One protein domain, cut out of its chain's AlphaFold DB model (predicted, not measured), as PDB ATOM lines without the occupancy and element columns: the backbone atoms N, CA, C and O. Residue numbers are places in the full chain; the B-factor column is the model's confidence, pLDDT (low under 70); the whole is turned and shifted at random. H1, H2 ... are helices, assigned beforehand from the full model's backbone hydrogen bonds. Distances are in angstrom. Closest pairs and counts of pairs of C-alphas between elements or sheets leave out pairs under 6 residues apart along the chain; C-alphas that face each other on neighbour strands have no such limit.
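Overview. This is residues 1164 to 1249 of the 1249 residues of the protein "Peptidase M15" of Leifsonia sp. 509MF (UniProt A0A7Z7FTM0). One long helix, H5, crosses H2 on a small body of short helices, and an arm sticks out from that body, residues 1242 to 1249, of which 1242 to 1248 belong to H5. H2 and H4 make the middle of the body; H3 is near both, H1 lies on the side away from H5, and the long loop 1196 to 1211 reaches out at the end opposite the arm. The printed part has 86 residues with five named helices, H1 to H5 in chain order, and no named strand: all helix, with mostly crossed packing. It is compact, with a radius of gyration of the C-alphas of 13.5 A and spans of 41 by 32 by 26 A.

Along the chain. H1, residues 1164 to 1167, begins at C-alpha 1164 (21.635, 5.026, 12.782). H2 is residues 1173 to 1184, 16.4 A long; H3, 1188 to 1195, 10.5 A; H4, 1212 to 1217, 8.9 A. H5, residues 1227 to 1248, measures 31.6 A and ends at C-alpha 1248 (13.280, 15.328, 42.538).

Arrangement. H1 and H3 are close but not clearly touching, with C-alphas 1165 and 1195 closest at 6.6 A. H2 touches H5, Gly 1178 to Ala 1233 at 4.9 A between C-alphas, at a steep tilt of 52 degrees, opposite ways; H5 uses residues 1229 to 1237 alone. H2 touches H4 about perpendicular, 87 degrees, with C-alphas 1175 and 1213 closest at 6.1 A. H3 and H5 are apart. Every O i to N i+4 pair is within hydrogen-bond range in H2, H3 and H4, and 15 of 18 in H5; H1 is too short for one.

Size, cuts and confidence. The farthest C-alphas, Gly 1207 and Tyr 1247, are 42.3 A apart. The printed part has no cut; the link H3 to H4 is long, 16 residues. Residue 1249 alone has pLDDT under 70.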
ATOM      1  N   PRO A1164      20.173   5.126  12.758       88.38
ATOM      2  CA  PRO A1164      21.635   5.026  12.782       88.38
ATOM      3  C   PRO A1164      22.336   6.387  12.734       88.38
ATOM      4  O   PRO A1164      23.348   6.580  13.404       88.38
ATOM      5  N   GLU A1165      21.759   7.353  12.006       86.56
ATOM      6  CA  GLU A1165      22.280   8.721  11.883       86.56
ATOM      7  C   GLU A1165      22.286   9.459  13.240       86.56
ATOM      8  O   GLU A1165      23.117  10.333  13.479       86.56
ATOM      9  N   ILE A1166      21.376   9.085  14.149       89.00
ATOM     10  CA  ILE A1166      21.260   9.649  15.500       89.00
ATOM     11  C   ILE A1166      22.133   8.868  16.488       89.00
ATOM     12  O   ILE A1166      22.824   9.478  17.303       89.00
ATOM     13  N   ALA A1167      22.152   7.535  16.403       85.31
ATOM     14  CA  ALA A1167      22.978   6.690  17.266       85.31
ATOM     15  C   ALA A1167      24.481   7.006  17.126       85.31
ATOM     16  O   ALA A1167      25.183   7.122  18.133       85.31
ATOM     17  N   ALA A1168      24.957   7.232  15.895       82.62
ATOM     18  CA  ALA A1168      26.344   7.603  15.609       82.62
ATOM     19  C   ALA A1168      26.769   8.957  16.219       82.62
ATOM     20  O   ALA A1168      27.954   9.175  16.457       82.62
ATOM     21  N   ALA A1169      25.821   9.854  16.513       81.81
ATOM     22  CA  ALA A1169      26.099  11.169  17.093       81.81
ATOM     23  C   ALA A1169      26.314  11.154  18.622       81.81
ATOM     24  O   ALA A1169      26.623  12.198  19.200       81.81
ATOM     25  N   THR A1170      26.136  10.006  19.291       85.44
ATOM     26  CA  THR A1170      26.235   9.848  20.760       85.44
ATOM     27  C   THR A1170      25.479  10.924  21.576       85.44
ATOM     28  O   THR A1170      26.069  11.561  22.450       85.44
ATOM     29  N   PRO A1171      24.181  11.172  21.298       89.12
ATOM     30  CA  PRO A1171      23.391  12.216  21.961       89.12
ATOM     31  C   PRO A1171      23.288  12.016  23.480       89.12
ATOM     32  O   PRO A1171      23.214  10.888  23.971       89.12
ATOM     33  N   THR A1172      23.202  13.115  24.238       89.25
ATOM     34  CA  THR A1172      22.875  13.045  25.671       89.25
ATOM     35  C   THR A1172      21.412  12.615  25.882       89.25
ATOM     36  O   THR A1172      20.599  12.702  24.956       89.25
ATOM     37  N   PRO A1173      21.007  12.194  27.098       89.31
ATOM     38  CA  PRO A1173      19.605  11.878  27.381       89.31
ATOM     39  C   PRO A1173      18.641  13.031  27.059       89.31
ATOM     40  O   PRO A1173      17.560  12.790  26.528       89.31
ATOM     41  N   LEU A1174      19.065  14.277  27.305       86.31
ATOM     42  CA  LEU A1174      18.268  15.473  27.027       86.31
ATOM     43  C   LEU A1174      18.163  15.757  25.520       86.31
ATOM     44  O   LEU A1174      17.102  16.154  25.039       86.31
ATOM     45  N   ASP A1175      19.228  15.500  24.754       92.06
ATOM     46  CA  ASP A1175      19.191  15.559  23.287       92.06
ATOM     47  C   ASP A1175      18.238  14.506  22.705       92.06
ATOM     48  O   ASP A1175      17.474  14.804  21.789       92.06
ATOM     49  N   LEU A1176      18.234  13.285  23.258       93.44
ATOM     50  CA  LEU A1176      17.301  12.229  22.859       93.44
ATOM     51  C   LEU A1176      15.843  12.604  23.144       93.44
ATOM     52  O   LEU A1176      14.981  12.305  22.320       93.44
ATOM     53  N   ASP A1177      15.549  13.271  24.261       93.69
ATOM     54  CA  ASP A1177      14.199  13.775  24.549       93.69
ATOM     55  C   ASP A1177      13.807  14.927  23.605       93.69
ATOM     56  O   ASP A1177      12.700  14.927  23.064       93.69
ATOM     57  N   GLY A1178      14.731  15.843  23.295       94.75
ATOM     58  CA  GLY A1178      14.525  16.874  22.268       94.75
ATOM     59  C   GLY A1178      14.213  16.278  20.887       94.75
ATOM     60  O   GLY A1178      13.237  16.665  20.245       94.75
ATOM     61  N   LEU A1179      14.985  15.277  20.453       96.00
ATOM     62  CA  LEU A1179      14.772  14.560  19.189       96.00
ATOM     63  C   LEU A1179      13.466  13.756  19.188       96.00
ATOM     64  O   LEU A1179      12.763  13.745  18.180       96.00
ATOM     65  N   THR A1180      13.113  13.125  20.313       96.25
ATOM     66  CA  THR A1180      11.837  12.406  20.494       96.25
ATOM     67  C   THR A1180      10.652  13.342  20.293       96.25
ATOM     68  O   THR A1180       9.698  13.001  19.596       96.25
ATOM     69  N   TYR A1181      10.728  14.549  20.849       95.38
ATOM     70  CA  TYR A1181       9.680  15.547  20.708       95.38
ATOM     71  C   TYR A1181       9.644  16.199  19.314       95.38
ATOM     72  O   TYR A1181       8.560  16.483  18.802       95.38
ATOM     73  N   MET A1182      10.791  16.361  18.643       94.69
ATOM     74  CA  MET A1182      10.793  16.688  17.211       94.69
ATOM     75  C   MET A1182      10.101  15.589  16.397       94.69
ATOM     76  O   MET A1182       9.253  15.899  15.571       94.69
ATOM     77  N   ARG A1183      10.380  14.308  16.670       94.06
ATOM     78  CA  ARG A1183       9.718  13.173  16.009       94.06
ATOM     79  C   ARG A1183       8.212  13.102  16.306       94.06
ATOM     80  O   ARG A1183       7.464  12.777  15.392       94.06
ATOM     81  N   TRP A1184       7.765  13.455  17.513       91.56
ATOM     82  CA  TRP A1184       6.341  13.600  17.871       91.56
ATOM     83  C   TRP A1184       5.642  14.663  17.008       91.56
ATOM     84  O   TRP A1184       4.573  14.414  16.466       91.56
ATOM     85  N   ASN A1185       6.263  15.836  16.846       87.56
ATOM     86  CA  ASN A1185       5.687  16.991  16.140       87.56
ATOM     87  C   ASN A1185       5.934  16.988  14.619       87.56
ATOM     88  O   ASN A1185       5.634  17.969  13.940       87.56
ATOM     89  N   MET A1186       6.534  15.932  14.069       89.06
ATOM     90  CA  MET A1186       6.898  15.855  12.656       89.06
ATOM     91  C   MET A1186       6.428  14.534  12.059       89.06
ATOM     92  O   MET A1186       6.764  13.455  12.552       89.06
ATOM     93  N   VAL A1187       5.720  14.617  10.930       85.44
ATOM     94  CA  VAL A1187       5.427  13.444  10.098       85.44
ATOM     95  C   VAL A1187       6.724  12.712   9.741       85.44
ATOM     96  O   VAL A1187       7.789  13.325   9.597       85.44
ATOM     97  N   ALA A1188       6.642  11.386   9.606       86.88
ATOM     98  CA  ALA A1188       7.819  10.519   9.516       86.88
ATOM     99  C   ALA A1188       8.776  10.897   8.370       86.88
ATOM    100  O   ALA A1188       9.987  10.718   8.502       86.88
ATOM    101  N   GLU A1189       8.264  11.460   7.272       89.06
ATOM    102  CA  GLU A1189       9.093  11.986   6.188       89.06
ATOM    103  C   GLU A1189       9.841  13.270   6.558       89.06
ATOM    104  O   GLU A1189      11.053  13.333   6.368       89.06
ATOM    105  N   SER A1190       9.173  14.277   7.121       89.75
ATOM    106  CA  SER A1190       9.833  15.515   7.550       89.75
ATOM    107  C   SER A1190      10.909  15.233   8.600       89.75
ATOM    108  O   SER A1190      11.990  15.821   8.548       89.75
ATOM    109  N   PHE A1191      10.675  14.271   9.502       93.50
ATOM    110  CA  PHE A1191      11.708  13.815  10.434       93.50
ATOM    111  C   PHE A1191      12.850  13.056   9.729       93.50
ATOM    112  O   PHE A1191      14.014  13.232  10.084       93.50
ATOM    113  N   ARG A1192      12.557  12.259   8.687       92.44
ATOM    114  CA  ARG A1192      13.565  11.607   7.824       92.44
ATOM    115  C   ARG A1192      14.438  12.638   7.094       92.44
ATOM    116  O   ARG A1192      15.655  12.477   7.089       92.44
ATOM    117  N   LYS A1193      13.837  13.700   6.539       92.31
ATOM    118  CA  LYS A1193      14.527  14.842   5.904       92.31
ATOM    119  C   LYS A1193      15.412  15.585   6.914       92.31
ATOM    120  O   LYS A1193      16.560  15.882   6.607       92.31
ATOM    121  N   PHE A1194      14.924  15.808   8.137       93.69
ATOM    122  CA  PHE A1194      15.704  16.406   9.228       93.69
ATOM    123  C   PHE A1194      16.929  15.560   9.623       93.69
ATOM    124  O   PHE A1194      18.045  16.074   9.601       93.69
ATOM    125  N   ARG A1195      16.761  14.263   9.938       92.62
ATOM    126  CA  ARG A1195      17.882  13.425  10.424       92.62
ATOM    127  C   ARG A1195      18.923  13.054   9.363       92.62
ATOM    128  O   ARG A1195      19.986  12.561   9.720       92.62
ATOM    129  N   ARG A1196      18.615  13.282   8.083       90.75
ATOM    130  CA  ARG A1196      19.521  13.088   6.937       90.75
ATOM    131  C   ARG A1196      20.042  14.401   6.352       90.75
ATOM    132  O   ARG A1196      20.560  14.407   5.238       90.75
ATOM    133  N   ARG A1197      19.905  15.518   7.075       88.62
ATOM    134  CA  ARG A1197      20.529  16.786   6.690       88.62
ATOM    135  C   ARG A1197      22.045  16.601   6.577       88.62
ATOM    136  O   ARG A1197      22.675  16.135   7.522       88.62
ATOM    137  N   ASP A1198      22.629  17.054   5.469       88.69
ATOM    138  CA  ASP A1198      24.080  17.211   5.384       88.69
ATOM    139  C   ASP A1198      24.553  18.293   6.369       88.69
ATOM    140  O   ASP A1198      24.241  19.483   6.233       88.69
ATOM    141  N   MET A1199      25.318  17.862   7.370       90.25
ATOM    142  CA  MET A1199      25.861  18.722   8.413       90.25
ATOM    143  C   MET A1199      27.033  19.586   7.931       90.25
ATOM    144  O   MET A1199      27.313  20.600   8.572       90.25
ATOM    145  N   SER A1200      27.678  19.259   6.800       86.38
ATOM    146  CA  SER A1200      28.775  20.056   6.226       86.38
ATOM    147  C   SER A1200      28.330  21.493   5.925       86.38
ATOM    148  O   SER A1200      29.014  22.454   6.276       86.38
ATOM    149  N   THR A1201      27.086  21.646   5.449       85.00
ATOM    150  CA  THR A1201      26.373  22.923   5.232       85.00
ATOM    151  C   THR A1201      26.213  23.795   6.485       85.00
ATOM    152  O   THR A1201      25.653  24.889   6.418       85.00
ATOM    153  N   SER A1202      26.599  23.277   7.653       85.31
ATOM    154  CA  SER A1202      26.387  23.866   8.975       85.31
ATOM    155  C   SER A1202      27.688  23.946   9.791       85.31
ATOM    156  O   SER A1202      27.629  24.055  11.018       85.31
ATOM    157  N   ALA A1203      28.855  23.886   9.138       84.62
ATOM    158  CA  ALA A1203      30.158  24.070   9.777       84.62
ATOM    159  C   ALA A1203      30.279  25.422  10.516       84.62
ATOM    160  O   ALA A1203      29.624  26.405  10.163       84.62
ATOM    161  N   ASP A1204      31.098  25.462  11.568       76.94
ATOM    162  CA  ASP A1204      31.489  26.702  12.251       76.94
ATOM    163  C   ASP A1204      32.600  27.458  11.489       76.94
ATOM    164  O   ASP A1204      33.229  26.885  10.595       76.94
ATOM    165  N   PRO A1205      32.877  28.739  11.819       78.88
ATOM    166  CA  PRO A1205      33.904  29.545  11.139       78.88
ATOM    167  C   PRO A1205      35.343  29.005  11.224       78.88
ATOM    168  O   PRO A1205      36.215  29.508  10.520       78.88
ATOM    169  N   ASP A1206      35.602  28.011  12.076       79.50
ATOM    170  CA  ASP A1206      36.876  27.285  12.180       79.50
ATOM    171  C   ASP A1206      36.918  25.988  11.340       79.50
ATOM    172  O   ASP A1206      37.929  25.285  11.337       79.50
ATOM    173  N   GLY A1207      35.837  25.673  10.616       83.44
ATOM    174  CA  GLY A1207      35.667  24.454   9.824       83.44
ATOM    175  C   GLY A1207      35.007  23.287  10.571       83.44
ATOM    176  O   GLY A1207      34.759  22.248   9.960       83.44
ATOM    177  N   THR A1208      34.685  23.422  11.863       86.44
ATOM    178  CA  THR A1208      34.123  22.320  12.661       86.44
ATOM    179  C   THR A1208      32.693  21.982  12.234       86.44
ATOM    180  O   THR A1208      31.768  22.783  12.396       86.44
ATOM    181  N   ILE A1209      32.481  20.758  11.742       87.12
ATOM    182  CA  ILE A1209      31.149  20.227  11.420       87.12
ATOM    183  C   ILE A1209      30.455  19.769  12.720       87.12
ATOM    184  O   ILE A1209      30.996  18.914  13.425       87.12
ATOM    185  N   PRO A1210      29.261  20.291  13.064       89.12
ATOM    186  CA  PRO A1210      28.524  19.855  14.246       89.12
ATOM    187  C   PRO A1210      27.867  18.490  14.036       89.12
ATOM    188  O   PRO A1210      27.395  18.167  12.946       89.12
ATOM    189  N   THR A1211      27.709  17.729  15.118       90.19
ATOM    190  CA  THR A1211      26.770  16.602  15.120       90.19
ATOM    191  C   THR A1211      25.325  17.115  15.042       90.19
ATOM    192  O   THR A1211      25.018  18.226  15.489       90.19
ATOM    193  N   LEU A1212      24.415  16.297  14.498       91.06
ATOM    194  CA  LEU A1212      22.997  16.653  14.352       91.06
ATOM    195  C   LEU A1212      22.359  17.190  15.658       91.06
ATOM    196  O   LEU A1212      21.696  18.226  15.575       91.06
ATOM    197  N   PRO A1213      22.569  16.598  16.857       91.25
ATOM    198  CA  PRO A1213      21.999  17.129  18.099       91.25
ATOM    199  C   PRO A1213      22.599  18.478  18.523       91.25
ATOM    200  O   PRO A1213      21.864  19.373  18.941       91.25
ATOM    201  N   VAL A1214      23.919  18.655  18.363       89.69
ATOM    202  CA  VAL A1214      24.621  19.914  18.678       89.69
ATOM    203  C   VAL A1214      24.087  21.056  17.816       89.69
ATOM    204  O   VAL A1214      23.780  22.127  18.331       89.69
ATOM    205  N   TRP A1215      23.892  20.823  16.518       91.25
ATOM    206  CA  TRP A1215      23.244  21.801  15.644       91.25
ATOM    207  C   TRP A1215      21.762  22.014  15.984       91.25
ATOM    208  O   TRP A1215      21.294  23.152  15.958       91.25
ATOM    209  N   ALA A1216      21.020  20.953  16.315       90.81
ATOM    210  CA  ALA A1216      19.581  21.032  16.558       90.81
ATOM    211  C   ALA A1216      19.226  21.917  17.764       90.81
ATOM    212  O   ALA A1216      18.346  22.773  17.629       90.81
ATOM    213  N   PHE A1217      19.909  21.734  18.900       91.75
ATOM    214  CA  PHE A1217      19.532  22.356  20.180       91.75
ATOM    215  C   PHE A1217      20.562  23.349  20.728       91.75
ATOM    216  O   PHE A1217      20.184  24.314  21.381       91.75
ATOM    217  N   HIS A1218      21.853  23.161  20.436       86.38
ATOM    218  CA  HIS A1218      22.948  23.958  21.020       86.38
ATOM    219  C   HIS A1218      23.423  25.088  20.085       86.38
ATOM    220  O   HIS A1218      24.460  25.706  20.320       86.38
ATOM    221  N   ARG A1219      22.652  25.376  19.027       86.69
ATOM    222  CA  ARG A1219      22.806  26.530  18.128       86.69
ATOM    223  C   ARG A1219      21.441  27.144  17.809       86.69
ATOM    224  O   ARG A1219      20.464  26.417  17.631       86.69
ATOM    225  N   THR A1220      21.394  28.468  17.652       86.56
ATOM    226  CA  THR A1220      20.159  29.232  17.416       86.56
ATOM    227  C   THR A1220      19.381  28.746  16.178       86.56
ATOM    228  O   THR A1220      19.957  28.673  15.084       86.56
ATOM    229  N   PRO A1221      18.077  28.425  16.293       90.75
ATOM    230  CA  PRO A1221      17.237  28.048  15.157       90.75
ATOM    231  C   PRO A1221      16.987  29.203  14.178       90.75
ATOM    232  O   PRO A1221      16.268  30.159  14.478       90.75
ATOM    233  N   LYS A1222      17.556  29.075  12.975       87.56
ATOM    234  CA  LYS A1222      17.345  29.987  11.840       87.56
ATOM    235  C   LYS A1222      16.132  29.579  11.004       87.56
ATOM    236  O   LYS A1222      15.703  28.425  11.031       87.56
ATOM    237  N   GLU A1223      15.610  30.527  10.237       87.31
ATOM    238  CA  GLU A1223      14.577  30.309   9.222       87.31
ATOM    239  C   GLU A1223      14.992  29.256   8.178       87.31
ATOM    240  O   GLU A1223      16.182  29.005   7.978       87.31
ATOM    241  N   GLY A1224      14.018  28.541   7.605       85.38
ATOM    242  CA  GLY A1224      14.234  27.365   6.745       85.38
ATOM    243  C   GLY A1224      14.866  26.139   7.438       85.38
ATOM    244  O   GLY A1224      14.708  25.011   6.980       85.38
ATOM    245  N   GLN A1225      15.543  26.303   8.578       88.69
ATOM    246  CA  GLN A1225      16.310  25.248   9.254       88.69
ATOM    247  C   GLN A1225      15.492  24.479  10.306       88.69
ATOM    248  O   GLN A1225      15.959  24.281  11.431       88.69
ATOM    249  N   PHE A1226      14.272  24.054   9.949       91.25
ATOM    250  CA  PHE A1226      13.298  23.409  10.853       91.25
ATOM    251  C   PHE A1226      13.006  24.245  12.117       91.25
ATOM    252  O   PHE A1226      12.894  23.709  13.225       91.25
ATOM    253  N   ARG A1227      12.919  25.577  11.946       90.19
ATOM    254  CA  ARG A1227      12.922  26.566  13.036       90.19
ATOM    255  C   ARG A1227      11.933  26.225  14.149       90.19
ATOM    256  O   ARG A1227      12.351  26.031  15.287       90.19
ATOM    257  N   GLN A1228      10.646  26.103  13.822       89.25
ATOM    258  CA  GLN A1228       9.595  25.918  14.826       89.25
ATOM    259  C   GLN A1228       9.750  24.607  15.610       89.25
ATOM    260  O   GLN A1228       9.642  24.605  16.835       89.25
ATOM    261  N   SER A1229      10.066  23.502  14.928       90.69
ATOM    262  CA  SER A1229      10.256  22.188  15.552       90.69
ATOM    263  C   SER A1229      11.441  22.182  16.525       90.69
ATOM    264  O   SER A1229      11.319  21.659  17.633       90.69
ATOM    265  N   ARG A1230      12.563  22.825  16.160       93.88
ATOM    266  CA  ARG A1230      13.730  22.994  17.048       93.88
ATOM    267  C   ARG A1230      13.421  23.902  18.236       93.88
ATOM    268  O   ARG A1230      13.747  23.546  19.362       93.88
ATOM    269  N   ILE A1231      12.746  25.033  18.011       92.00
ATOM    270  CA  ILE A1231      12.329  25.955  19.081       92.00
ATOM    271  C   ILE A1231      11.418  25.246  20.090       92.00
ATOM    272  O   ILE A1231      11.656  25.335  21.294       92.00
ATOM    273  N   ASN A1232      10.413  24.498  19.624       90.62
ATOM    274  CA  ASN A1232       9.516  23.759  20.512       90.62
ATOM    275  C   ASN A1232      10.270  22.655  21.291       90.62
ATOM    276  O   ASN A1232       9.970  22.429  22.463       90.62
ATOM    277  N   ALA A1233      11.274  22.004  20.689       93.56
ATOM    278  CA  ALA A1233      12.096  20.989  21.356       93.56
ATOM    279  C   ALA A1233      13.044  21.566  22.422       93.56
ATOM    280  O   ALA A1233      13.096  21.031  23.528       93.56
ATOM    281  N   ILE A1234      13.719  22.687  22.139       92.38
ATOM    282  CA  ILE A1234      14.529  23.430  23.126       92.38
ATOM    283  C   ILE A1234      13.645  23.833  24.317       92.38
ATOM    284  O   ILE A1234      13.997  23.599  25.475       92.38
ATOM    285  N   LYS A1235      12.438  24.355  24.045       91.06
ATOM    286  CA  LYS A1235      11.439  24.670  25.078       91.06
ATOM    287  C   LYS A1235      11.091  23.450  25.940       91.06
ATOM    288  O   LYS A1235      11.079  23.580  27.163       91.06
ATOM    289  N   LEU A1236      10.883  22.264  25.352       91.88
ATOM    290  CA  LEU A1236      10.629  21.043  26.130       91.88
ATOM    291  C   LEU A1236      11.835  20.626  26.992       91.88
ATOM    292  O   LEU A1236      11.645  20.281  28.155       91.88
ATOM    293  N   GLN A1237      13.066  20.677  26.474       92.00
ATOM    294  CA  GLN A1237      14.273  20.310  27.234       92.00
ATOM    295  C   GLN A1237      14.436  21.159  28.508       92.00
ATOM    296  O   GLN A1237      14.676  20.641  29.608       92.00
ATOM    297  N   HIS A1238      14.234  22.473  28.388       90.69
ATOM    298  CA  HIS A1238      14.222  23.385  29.534       90.69
ATOM    299  C   HIS A1238      13.018  23.157  30.455       90.69
ATOM    300  O   HIS A1238      13.154  23.262  31.673       90.69
ATOM    301  N   LEU A1239      11.852  22.810  29.907       90.50
ATOM    302  CA  LEU A1239      10.641  22.530  30.679       90.50
ATOM    303  C   LEU A1239      10.756  21.254  31.528       90.50
ATOM    304  O   LEU A1239      10.415  21.282  32.709       90.50
ATOM    305  N   ILE A1240      11.302  20.172  30.965       92.06
ATOM    306  CA  ILE A1240      11.676  18.939  31.679       92.06
ATOM    307  C   ILE A1240      12.576  19.290  32.874       92.06
ATOM    308  O   ILE A1240      12.306  18.882  34.004       92.06
ATOM    309  N   SER A1241      13.585  20.135  32.644       88.81
ATOM    310  CA  SER A1241      14.561  20.573  33.657       88.81
ATOM    311  C   SER A1241      13.975  21.473  34.763       88.81
ATOM    312  O   SER A1241      14.535  21.550  35.862       88.81
ATOM    313  N   VAL A1242      12.857  22.160  34.488       90.31
ATOM    314  CA  VAL A1242      12.104  22.981  35.458       90.31
ATOM    315  C   VAL A1242      11.095  22.140  36.239       90.31
ATOM    316  O   VAL A1242      10.977  22.309  37.449       90.31
ATOM    317  N   LEU A1243      10.370  21.230  35.583       92.12
ATOM    318  CA  LEU A1243       9.349  20.409  36.237       92.12
ATOM    319  C   LEU A1243       9.941  19.251  37.045       92.12
ATOM    320  O   LEU A1243       9.311  18.830  38.011       92.12
ATOM    321  N   GLN A1244      11.157  18.781  36.738       92.38
ATOM    322  CA  GLN A1244      11.863  17.810  37.585       92.38
ATOM    323  C   GLN A1244      12.043  18.319  39.028       92.38
ATOM    324  O   GLN A1244      11.989  17.521  39.960       92.38
ATOM    325  N   GLU A1245      12.182  19.634  39.241       87.69
ATOM    326  CA  GLU A1245      12.305  20.239  40.579       87.69
ATOM    327  C   GLU A1245      11.093  19.948  41.480       87.69
ATOM    328  O   GLU A1245      11.260  19.771  42.683       87.69
ATOM    329  N   ALA A1246       9.894  19.794  40.907       88.06
ATOM    330  CA  ALA A1246       8.713  19.394  41.667       88.06
ATOM    331  C   ALA A1246       8.795  17.945  42.186       88.06
ATOM    332  O   ALA A1246       8.229  17.643  43.225       88.06
ATOM    333  N   TYR A1247       9.492  17.038  41.496       90.19
ATOM    334  CA  TYR A1247       9.506  15.606  41.832       90.19
ATOM    335  C   TYR A1247      10.807  15.136  42.495       90.19
ATOM    336  O   TYR A1247      10.795  14.121  43.189       90.19
ATOM    337  N   ASP A1248      11.925  15.827  42.262       81.56
ATOM    338  CA  ASP A1248      13.280  15.328  42.538       81.56
ATOM    339  C   ASP A1248      14.236  16.409  43.108       81.56
ATOM    340  O   ASP A1248      15.450  16.191  43.139       81.56
ATOM    341  N   GLY A1249      13.693  17.557  43.550       56.22
ATOM    342  CA  GLY A1249      14.416  18.747  44.052       56.22
ATOM    343  C   GLY A1249      15.321  18.527  45.263       56.22
ATOM    344  O   GLY A1249      14.878  17.895  46.245       56.22
TER     345      GLY A1249